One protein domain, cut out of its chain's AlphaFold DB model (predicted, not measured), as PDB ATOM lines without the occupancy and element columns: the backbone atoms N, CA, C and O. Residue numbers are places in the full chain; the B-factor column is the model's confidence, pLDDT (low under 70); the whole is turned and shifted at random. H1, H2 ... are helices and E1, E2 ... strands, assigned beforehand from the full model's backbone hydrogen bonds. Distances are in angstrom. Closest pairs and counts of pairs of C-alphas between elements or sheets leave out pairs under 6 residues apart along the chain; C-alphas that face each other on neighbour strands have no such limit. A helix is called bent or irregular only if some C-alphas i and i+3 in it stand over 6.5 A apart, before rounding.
ATOM      1  N   PHE A   2     -20.328 -30.930 -31.146       89.44
ATOM      2  CA  PHE A   2     -20.106 -31.043 -32.587       89.44
ATOM      3  C   PHE A   2     -21.007 -30.018 -33.266       89.44
ATOM      4  O   PHE A   2     -22.145 -29.836 -32.833       89.44
ATOM      5  N   LEU A   3     -20.481 -29.325 -34.267       92.75
ATOM      6  CA  LEU A   3     -21.198 -28.310 -35.027       92.75
ATOM      7  C   LEU A   3     -21.104 -28.662 -36.507       92.75
ATOM      8  O   LEU A   3     -20.055 -29.109 -36.967       92.75
ATOM      9  N   VAL A   4     -22.174 -28.407 -37.250       94.88
ATOM     10  CA  VAL A   4     -22.187 -28.536 -38.705       94.88
ATOM     11  C   VAL A   4     -22.879 -27.319 -39.303       94.88
ATOM     12  O   VAL A   4     -23.890 -26.844 -38.783       94.88
ATOM     13  N   SER A   5     -22.321 -26.804 -40.387       95.69
ATOM     14  CA  SER A   5     -22.979 -25.863 -41.284       95.69
ATOM     15  C   SER A   5     -22.711 -26.277 -42.726       95.69
ATOM     16  O   SER A   5     -21.886 -27.151 -42.986       95.69
ATOM     17  N   TYR A   6     -23.421 -25.665 -43.667       95.81
ATOM     18  CA  TYR A   6     -23.251 -25.924 -45.090       95.81
ATOM     19  C   TYR A   6     -22.940 -24.606 -45.791       95.81
ATOM     20  O   TYR A   6     -23.719 -23.658 -45.698       95.81
ATOM     21  N   LEU A   7     -21.794 -24.549 -46.467       96.56
ATOM     22  CA  LEU A   7     -21.362 -23.415 -47.279       96.56
ATOM     23  C   LEU A   7     -21.339 -23.863 -48.736       96.56
ATOM     24  O   LEU A   7     -20.556 -24.738 -49.088       96.56
ATOM     25  N   ASP A   8     -22.226 -23.310 -49.563       95.25
ATOM     26  CA  ASP A   8     -22.366 -23.687 -50.977       95.25
ATOM     27  C   ASP A   8     -22.521 -25.207 -51.194       95.25
ATOM     28  O   ASP A   8     -21.986 -25.792 -52.131       95.25
ATOM     29  N   GLY A   9     -23.243 -25.867 -50.280       92.06
ATOM     30  CA  GLY A   9     -23.447 -27.320 -50.281       92.06
ATOM     31  C   GLY A   9     -22.305 -28.131 -49.662       92.06
ATOM     32  O   GLY A   9     -22.486 -29.314 -49.393       92.06
ATOM     33  N   VAL A  10     -21.162 -27.513 -49.354       94.69
ATOM     34  CA  VAL A  10     -20.026 -28.179 -48.707       94.69
ATOM     35  C   VAL A  10     -20.221 -28.187 -47.186       94.69
ATOM     36  O   VAL A  10     -20.406 -27.117 -46.594       94.69
ATOM     37  N   PRO A  11     -20.162 -29.354 -46.514       95.50
ATOM     38  CA  PRO A  11     -20.274 -29.417 -45.064       95.50
ATOM     39  C   PRO A  11     -19.030 -28.833 -44.385       95.50
ATOM     40  O   PRO A  11     -17.900 -29.266 -44.616       95.50
ATOM     41  N   VAL A  12     -19.242 -27.881 -43.480       95.81
ATOM     42  CA  VAL A  12     -18.220 -27.290 -42.613       95.81
ATOM     43  C   VAL A  12     -18.454 -27.797 -41.192       95.81
ATOM     44  O   VAL A  12     -19.450 -27.464 -40.550       95.81
ATOM     45  N   CYS A  13     -17.536 -28.629 -40.697       94.94
ATOM     46  CA  CYS A  13     -17.668 -29.286 -39.396       94.94
ATOM     47  C   CYS A  13     -16.793 -28.616 -38.330       94.94
ATOM     48  O   CYS A  13     -15.572 -28.534 -38.467       94.94
ATOM     49  N   GLY A  14     -17.411 -28.191 -37.229       94.69
ATOM     50  CA  GLY A  14     -16.722 -27.762 -36.017       94.69
ATOM     51  C   GLY A  14     -16.524 -28.941 -35.069       94.69
ATOM     52  O   GLY A  14     -17.491 -29.466 -34.512       94.69
ATOM     53  N   LEU A  15     -15.269 -29.349 -34.873       92.56
ATOM     54  CA  LEU A  15     -14.907 -30.491 -34.033       92.56
ATOM     55  C   LEU A  15     -14.368 -30.035 -32.668       92.56
ATOM     56  O   LEU A  15     -13.673 -29.020 -32.585       92.56
ATOM     57  N   PRO A  16     -14.646 -30.773 -31.581       87.62
ATOM     58  CA  PRO A  16     -14.060 -30.475 -30.284       87.62
ATOM     59  C   PRO A  16     -12.575 -30.854 -30.293       87.62
ATOM     60  O   PRO A  16     -12.193 -31.854 -30.896       87.62
ATOM     61  N   GLY A  17     -11.734 -30.127 -29.550       89.88
ATOM     62  CA  GLY A  17     -10.294 -30.421 -29.486       89.88
ATOM     63  C   GLY A  17      -9.958 -31.850 -29.025       89.88
ATOM     64  O   GLY A  17      -8.914 -32.385 -29.388       89.88
ATOM     65  N   CYS A  18     -10.861 -32.507 -28.284       87.62
ATOM     66  CA  CYS A  18     -10.694 -33.903 -27.880       87.62
ATOM     67  C   CYS A  18     -10.681 -34.894 -29.054       87.62
ATOM     68  O   CYS A  18     -10.172 -35.994 -28.869       87.62
ATOM     69  N   VAL A  19     -11.163 -34.520 -30.247       89.12
ATOM     70  CA  VAL A  19     -11.138 -35.386 -31.442       89.12
ATOM     71  C   VAL A  19      -9.723 -35.819 -31.830       89.12
ATOM     72  O   VAL A  19      -9.538 -36.890 -32.390       89.12
ATOM     73  N   MET A  20      -8.706 -35.026 -31.479       88.88
ATOM     74  CA  MET A  20      -7.304 -35.362 -31.748       88.88
ATOM     75  C   MET A  20      -6.780 -36.514 -30.878       88.88
ATOM     76  O   MET A  20      -5.772 -37.128 -31.215       88.88
ATOM     77  N   TYR A  21      -7.434 -36.789 -29.745       89.94
ATOM     78  CA  TYR A  21      -6.944 -37.719 -28.722       89.94
ATOM     79  C   TYR A  21      -7.914 -38.874 -28.453       89.94
ATOM     80  O   TYR A  21      -7.497 -39.989 -28.137       89.94
ATOM     81  N   ALA A  22      -9.216 -38.620 -28.562       89.00
ATOM     82  CA  ALA A  22     -10.246 -39.630 -28.411       89.00
ATOM     83  C   ALA A  22     -10.320 -40.481 -29.681       89.00
ATOM     84  O   ALA A  22     -10.562 -39.972 -30.768       89.00
ATOM     85  N   LYS A  23     -10.165 -41.801 -29.531       87.62
ATOM     86  CA  LYS A  23     -10.211 -42.748 -30.659       87.62
ATOM     87  C   LYS A  23     -11.545 -42.756 -31.413       87.62
ATOM     88  O   LYS A  23     -11.574 -43.235 -32.538       87.62
ATOM     89  N   ARG A  24     -12.641 -42.377 -30.748       90.62
ATOM     90  CA  ARG A  24     -13.997 -42.311 -31.304       90.62
ATOM     91  C   ARG A  24     -14.739 -41.144 -30.674       90.62
ATOM     92  O   ARG A  24     -14.666 -40.941 -29.461       90.62
ATOM     93  N   THR A  25     -15.479 -40.424 -31.494       90.62
ATOM     94  CA  THR A  25     -16.298 -39.272 -31.142       90.62
ATOM     95  C   THR A  25     -17.589 -39.290 -31.955       90.62
ATOM     96  O   THR A  25     -17.752 -40.082 -32.878       90.62
ATOM     97  N   ILE A  26     -18.507 -38.373 -31.655       90.25
ATOM     98  CA  ILE A  26     -19.715 -38.164 -32.464       90.25
ATOM     99  C   ILE A  26     -19.417 -37.908 -33.954       90.25
ATOM    100  O   ILE A  26     -20.230 -38.260 -34.804       90.25
ATOM    101  N   PHE A  27     -18.248 -37.348 -34.289       91.94
ATOM    102  CA  PHE A  27     -17.860 -37.142 -35.683       91.94
ATOM    103  C   PHE A  27     -17.778 -38.465 -36.448       91.94
ATOM    104  O   PHE A  27     -18.256 -38.534 -37.571       91.94
ATOM    105  N   ASP A  28     -17.273 -39.530 -35.825       91.69
ATOM    106  CA  ASP A  28     -17.150 -40.850 -36.454       91.69
ATOM    107  C   ASP A  28     -18.514 -41.487 -36.771       91.69
ATOM    108  O   ASP A  28     -18.621 -42.292 -37.693       91.69
ATOM    109  N   LEU A  29     -19.569 -41.104 -36.041       91.25
ATOM    110  CA  LEU A  29     -20.942 -41.540 -36.314       91.25
ATOM    111  C   LEU A  29     -21.562 -40.790 -37.500       91.25
ATOM    112  O   LEU A  29     -22.335 -41.368 -38.260       91.25
ATOM    113  N   LEU A  30     -21.237 -39.505 -37.655       92.38
ATOM    114  CA  LEU A  30     -21.813 -38.637 -38.688       92.38
ATOM    115  C   LEU A  30     -20.997 -38.625 -39.986       92.38
ATOM    116  O   LEU A  30     -21.549 -38.363 -41.052       92.38
ATOM    117  N   LEU A  31     -19.704 -38.949 -39.920       93.50
ATOM    118  CA  LEU A  31     -18.800 -38.970 -41.066       93.50
ATOM    119  C   LEU A  31     -19.314 -39.838 -42.231       93.50
ATOM    120  O   LEU A  31     -19.279 -39.348 -43.357       93.50
ATOM    121  N   PRO A  32     -19.850 -41.060 -42.027       94.38
ATOM    122  CA  PRO A  32     -20.390 -41.856 -43.131       94.38
ATOM    123  C   PRO A  32     -21.538 -41.166 -43.877       94.38
ATOM    124  O   PRO A  32     -21.619 -41.279 -45.094       94.38
ATOM    125  N   ARG A  33     -22.399 -40.428 -43.162       94.69
ATOM    126  CA  ARG A  33     -23.514 -39.673 -43.756       94.69
ATOM    127  C   ARG A  33     -23.002 -38.467 -44.544       94.69
ATOM    128  O   ARG A  33     -23.388 -38.285 -45.692       94.69
ATOM    129  N   LEU A  34     -22.047 -37.723 -43.979       94.81
ATOM    130  CA  LEU A  34     -21.387 -36.608 -44.667       94.81
ATOM    131  C   LEU A  34     -20.694 -37.050 -45.965       94.81
ATOM    132  O   LEU A  34     -20.770 -36.343 -46.961       94.81
ATOM    133  N   LEU A  35     -20.039 -38.216 -45.964       95.31
ATOM    134  CA  LEU A  35     -19.394 -38.788 -47.153       95.31
ATOM    135  C   LEU A  35     -20.388 -39.323 -48.193       95.31
ATOM    136  O   LEU A  35     -20.010 -39.513 -49.345       95.31
ATOM    137  N   ALA A  36     -21.624 -39.600 -47.784       96.50
ATOM    138  CA  ALA A  36     -22.700 -40.060 -48.652       96.50
ATOM    139  C   ALA A  36     -23.566 -38.906 -49.192       96.50
ATOM    140  O   ALA A  36     -24.630 -39.173 -49.748       96.50
ATOM    141  N   ASP A  37     -23.144 -37.650 -48.995       94.19
ATOM    142  CA  ASP A  37     -23.927 -36.444 -49.296       94.19
ATOM    143  C   ASP A  37     -25.317 -36.435 -48.624       94.19
ATOM    144  O   ASP A  37     -26.249 -35.793 -49.105       94.19
ATOM    145  N   ASP A  38     -25.463 -37.136 -47.493       95.31
ATOM    146  CA  ASP A  38     -26.682 -37.155 -46.684       95.31
ATOM    147  C   ASP A  38     -26.659 -35.986 -45.678       95.31
ATOM    148  O   ASP A  38     -25.823 -35.980 -44.761       95.31
ATOM    149  N   PRO A  39     -27.532 -34.966 -45.833       93.25
ATOM    150  CA  PRO A  39     -27.505 -33.780 -44.990       93.25
ATOM    151  C   PRO A  39     -27.802 -34.094 -43.520       93.25
ATOM    152  O   PRO A  39     -28.778 -34.761 -43.180       93.25
ATOM    153  N   ILE A  40     -26.988 -33.532 -42.630       94.81
ATOM    154  CA  ILE A  40     -27.150 -33.638 -41.184       94.81
ATOM    155  C   ILE A  40     -28.024 -32.490 -40.693       94.81
ATOM    156  O   ILE A  40     -27.713 -31.314 -40.893       94.81
ATOM    157  N   THR A  41     -29.103 -32.833 -40.000       93.12
ATOM    158  CA  THR A  41     -30.015 -31.870 -39.385       93.12
ATOM    159  C   THR A  41     -29.645 -31.594 -37.926       93.12
ATOM    160  O   THR A  41     -28.912 -32.343 -37.277       93.12
ATOM    161  N   ALA A  42     -30.197 -30.516 -37.367       91.44
ATOM    162  CA  ALA A  42     -30.066 -30.239 -35.937       91.44
ATOM    163  C   ALA A  42     -30.685 -31.353 -35.071       91.44
ATOM    164  O   ALA A  42     -30.180 -31.636 -33.985       91.44
ATOM    165  N   GLU A  43     -31.748 -32.006 -35.554       90.88
ATOM    166  CA  GLU A  43     -32.394 -33.114 -34.851       90.88
ATOM    167  C   GLU A  43     -31.492 -34.355 -34.796       90.88
ATOM    168  O   GLU A  43     -31.388 -34.978 -33.739       90.88
ATOM    169  N   ASP A  44     -30.772 -34.665 -35.881       90.69
ATOM    170  CA  ASP A  44     -29.792 -35.760 -35.908       90.69
ATOM    171  C   ASP A  44     -28.725 -35.586 -34.815       90.69
ATOM    172  O   ASP A  44     -28.381 -36.532 -34.108       90.69
ATOM    173  N   ILE A  45     -28.227 -34.357 -34.641       90.06
ATOM    174  CA  ILE A  45     -27.228 -34.033 -33.614       90.06
ATOM    175  C   ILE A  45     -27.843 -34.085 -32.212       90.06
ATOM    176  O   ILE A  45     -27.207 -34.594 -31.289       90.06
ATOM    177  N   ALA A  46     -29.065 -33.573 -32.036       89.12
ATOM    178  CA  ALA A  46     -29.744 -33.554 -30.741       89.12
ATOM    179  C   ALA A  46     -30.003 -34.970 -30.203       89.12
ATOM    180  O   ALA A  46     -29.794 -35.219 -29.017       89.12
ATOM    181  N   ARG A  47     -30.389 -35.912 -31.076       86.50
ATOM    182  CA  ARG A  47     -30.587 -37.327 -30.720       86.50
ATOM    183  C   ARG A  47     -29.310 -37.965 -30.166       86.50
ATOM    184  O   ARG A  47     -29.356 -38.687 -29.178       86.50
ATOM    185  N   LEU A  48     -28.155 -37.601 -30.722       86.62
ATOM    186  CA  LEU A  48     -26.840 -38.073 -30.279       86.62
ATOM    187  C   LEU A  48     -26.350 -37.428 -28.965       86.62
ATOM    188  O   LEU A  48     -25.218 -37.681 -28.554       86.62
ATOM    189  N   GLY A  49     -27.162 -36.604 -28.292       80.62
ATOM    190  CA  GLY A  49     -26.811 -35.979 -27.014       80.62
ATOM    191  C   GLY A  49     -26.560 -36.983 -25.882       80.62
ATOM    192  O   GLY A  49     -25.581 -36.834 -25.156       80.62
ATOM    193  N   GLU A  50     -27.393 -38.025 -25.779       75.81
ATOM    194  CA  GLU A  50     -27.259 -39.103 -24.778       75.81
ATOM    195  C   GLU A  50     -26.420 -40.289 -25.297       75.81
ATOM    196  O   GLU A  50     -25.660 -40.901 -24.549       75.81
ATOM    197  N   GLY A  51     -26.490 -40.586 -26.601       75.00
ATOM    198  CA  GLY A  51     -25.789 -41.715 -27.231       75.00
ATOM    199  C   GLY A  51     -24.397 -41.405 -27.786       75.00
ATOM    200  O   GLY A  51     -23.682 -42.299 -28.228       75.00
ATOM    201  N   GLY A  52     -23.966 -40.145 -27.813       78.31
ATOM    202  CA  GLY A  52     -22.742 -39.723 -28.509       78.31
ATOM    203  C   GLY A  52     -21.424 -40.026 -27.784       78.31
ATOM    204  O   GLY A  52     -20.362 -39.635 -28.277       78.31
ATOM    205  N   LEU A  53     -21.459 -40.679 -26.617       85.50
ATOM    206  CA  LEU A  53     -20.285 -40.927 -25.776       85.50
ATOM    207  C   LEU A  53     -19.754 -42.361 -25.927       85.50
ATOM    208  O   LEU A  53     -20.415 -43.336 -25.578       85.50
ATOM    209  N   CYS A  54     -18.511 -42.498 -26.390       89.25
ATOM    210  CA  CYS A  54     -17.808 -43.780 -26.391       89.25
ATOM    211  C   CYS A  54     -17.187 -44.051 -25.010       89.25
ATOM    212  O   CYS A  54     -16.400 -43.246 -24.517       89.25
ATOM    213  N   LEU A  55     -17.480 -45.212 -24.413       90.50
ATOM    214  CA  LEU A  55     -16.971 -45.603 -23.087       90.50
ATOM    215  C   LEU A  55     -15.529 -46.139 -23.092       90.50
ATOM    216  O   LEU A  55     -14.975 -46.426 -22.036       90.50
ATOM    217  N   GLY A  56     -14.912 -46.300 -24.268       90.56
ATOM    218  CA  GLY A  56     -13.519 -46.747 -24.364       90.56
ATOM    219  C   GLY A  56     -13.277 -48.184 -23.885       90.56
ATOM    220  O   GLY A  56     -12.205 -48.466 -23.355       90.56
ATOM    221  N   CYS A  57     -14.252 -49.081 -24.067       92.56
ATOM    222  CA  CYS A  57     -14.147 -50.496 -23.703       92.56
ATOM    223  C   CYS A  57     -12.871 -51.156 -24.265       92.56
ATOM    224  O   CYS A  57     -12.414 -50.806 -25.358       92.56
ATOM    225  N   ALA A  58     -12.319 -52.131 -23.532       93.25
ATOM    226  CA  ALA A  58     -11.121 -52.867 -23.946       93.25
ATOM    227  C   ALA A  58     -11.327 -53.600 -25.285       93.25
ATOM    228  O   ALA A  58     -10.479 -53.521 -26.171       93.25
ATOM    229  N   GLU A  59     -12.488 -54.239 -25.443       94.19
ATOM    230  CA  GLU A  59     -12.982 -54.778 -26.707       94.19
ATOM    231  C   GLU A  59     -14.132 -53.900 -27.222       94.19
ATOM    232  O   GLU A  59     -14.957 -53.404 -26.451       94.19
ATOM    233  N   CYS A  60     -14.170 -53.640 -28.531       92.31
ATOM    234  CA  CYS A  60     -15.181 -52.762 -29.117       92.31
ATOM    235  C   CYS A  60     -16.470 -53.540 -29.379       92.31
ATOM    236  O   CYS A  60     -16.468 -54.480 -30.166       92.31
ATOM    237  N   HIS A  61     -17.569 -53.127 -28.748       92.69
ATOM    238  CA  HIS A  61     -18.864 -53.806 -28.876       92.69
ATOM    239  C   HIS A  61     -19.838 -53.066 -29.798       92.69
ATOM    240  O   HIS A  61     -20.973 -53.499 -29.948       92.69
ATOM    241  N   TRP A  62     -19.438 -51.939 -30.387       91.19
ATOM    242  CA  TRP A  62     -20.295 -51.181 -31.296       91.19
ATOM    243  C   TRP A  62     -20.674 -52.041 -32.524       91.19
ATOM    244  O   TRP A  62     -19.790 -52.709 -33.062       91.19
ATOM    245  N   PRO A  63     -21.943 -52.051 -32.979       91.25
ATOM    246  CA  PRO A  63     -23.059 -51.201 -32.560       91.25
ATOM    247  C   PRO A  63     -23.889 -51.759 -31.394       91.25
ATOM    248  O   PRO A  63     -24.917 -51.196 -31.081       91.25
ATOM    249  N   ASN A  64     -23.494 -52.823 -30.706       91.38
ATOM    250  CA  ASN A  64     -24.234 -53.382 -29.564       91.38
ATOM    251  C   ASN A  64     -23.820 -52.748 -28.216       91.38
ATOM    252  O   ASN A  64     -23.574 -53.444 -27.231       91.38
ATOM    253  N   CYS A  65     -23.700 -51.421 -28.160       90.00
ATOM    254  CA  CYS A  65     -23.411 -50.656 -26.941       90.00
ATOM    255  C   CYS A  65     -24.106 -49.290 -27.001       90.00
ATOM    256  O   CYS A  65     -24.606 -48.929 -28.049       90.00
ATOM    257  N   GLY A  66     -24.107 -48.493 -25.927       88.25
ATOM    258  CA  GLY A  66     -24.804 -47.193 -25.919       88.25
ATOM    259  C   GLY A  66     -24.263 -46.131 -26.895       88.25
ATOM    260  O   GLY A  66     -24.903 -45.105 -27.089       88.25
ATOM    261  N   PHE A  67     -23.105 -46.358 -27.525       91.25
ATOM    262  CA  PHE A  67     -22.523 -45.404 -28.469       91.25
ATOM    263  C   PHE A  67     -23.295 -45.395 -29.799       91.25
ATOM    264  O   PHE A  67     -23.355 -46.404 -30.497       91.25
ATOM    265  N   GLY A  68     -23.859 -44.247 -30.164       86.31
ATOM    266  CA  GLY A  68     -24.702 -44.052 -31.345       86.31
ATOM    267  C   GLY A  68     -26.152 -44.518 -31.188       86.31
ATOM    268  O   GLY A  68     -26.891 -44.468 -32.166       86.31
ATOM    269  N   HIS A  69     -26.568 -44.948 -29.991       81.12
ATOM    270  CA  HIS A  69     -27.958 -45.324 -29.709       81.12
ATOM    271  C   HIS A  69     -28.741 -44.139 -29.161       81.12
ATOM    272  O   HIS A  69     -28.291 -43.488 -28.222       81.12
ATOM    273  N   CYS A  70     -29.897 -43.875 -29.765       61.25
ATOM    274  CA  CYS A  70     -30.831 -42.814 -29.397       61.25
ATOM    275  C   CYS A  70     -32.230 -43.415 -29.275       61.25
ATOM    276  O   CYS A  70     -32.581 -44.212 -30.177       61.25
TER     277      CYS A  70
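This is residues 2 to 70 of the 70 residues of the protein "Molybdopterin molybdenumtransferase" of uncultured Clostridium sp (UniProt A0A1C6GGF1). A two-stranded hairpin, E1 and E2, makes one end of an elongated domain, and a long looping tail without a named element, residues 52 to 70, makes the other. Between these ends lie two irregular helices, H2 nearest the middle and H3 offset sideways from it, running opposite ways, while the short helix H1 sits off to one side after the hairpin. The printed part has 69 residues, with elements in the order E1, E2, H1, H2, H3; its sheet has the order E1, E2 and is antiparallel. The class is mixed, helices and strands, with under half of the residues in named elements. The whole is compact, with a radius of gyration of the C-alphas of 12.6 A, and spans 41 by 24 by 20 A.

E1 is residues 3 to 7, 13.2 A long, beginning at C-alpha 3 at (-21.198, -28.310, -35.027). E2 is residues 10 to 14, 13.1 A long. H1 is residues 17 to 20, 6.2 A long; it is neither bent nor irregular, but only just. H2 is residues 26 to 35, 14.7 A long, and only just irregular: C-alphas 29 and 32 are 6.8 A apart. H3 is residues 42 to 51, 15.0 A long, ending at C-alpha 51 at (-25.789, -41.715, -27.231), and irregular: C-alphas 47 and 50 are 7.0 A apart.

E1 and E2 form a hairpin, antiparallel at 153 degrees between their directions. N 5 and O 12 are 3.0 A apart, and N 12 and O 5 are 2.8 A apart, both within hydrogen-bond range. The closest C-alphas of E2 and H2 are those of Pro 11 and Leu 34, 7.3 A apart. H2 and H3 are close but not clearly touching, with the C-alphas of Ile 26 and Leu 48 closest at 7.5 A. They run opposite ways at a tilt of 38 degrees, only just steep. E1 and H3 are near each other, with 5 pairs of C-alphas within 10 A. H1 and H2 are only just apart, their closest C-alphas 8.1 A from each other, and H1 and H3 are apart. Of the O i to N i+4 pairs, 4 of 6 are within hydrogen-bond range in H2 and 2 of 6 in H3, where 4 of 7 O i to N i+3 pairs are within range; H1 is too short for an O i to N i+4 pair.

The two C-alphas farthest apart are those of Asp 8 and Ala 58, 41.3 A. The printed part has no cut and ends at Cys 70, the chain's last residue. The links E1 to E2, E2 to H1 and H1 to H2 are tight, and that from H2 to H3 is short. The mean pLDDT of the printed part is 90.4, and residue 70 is under 70.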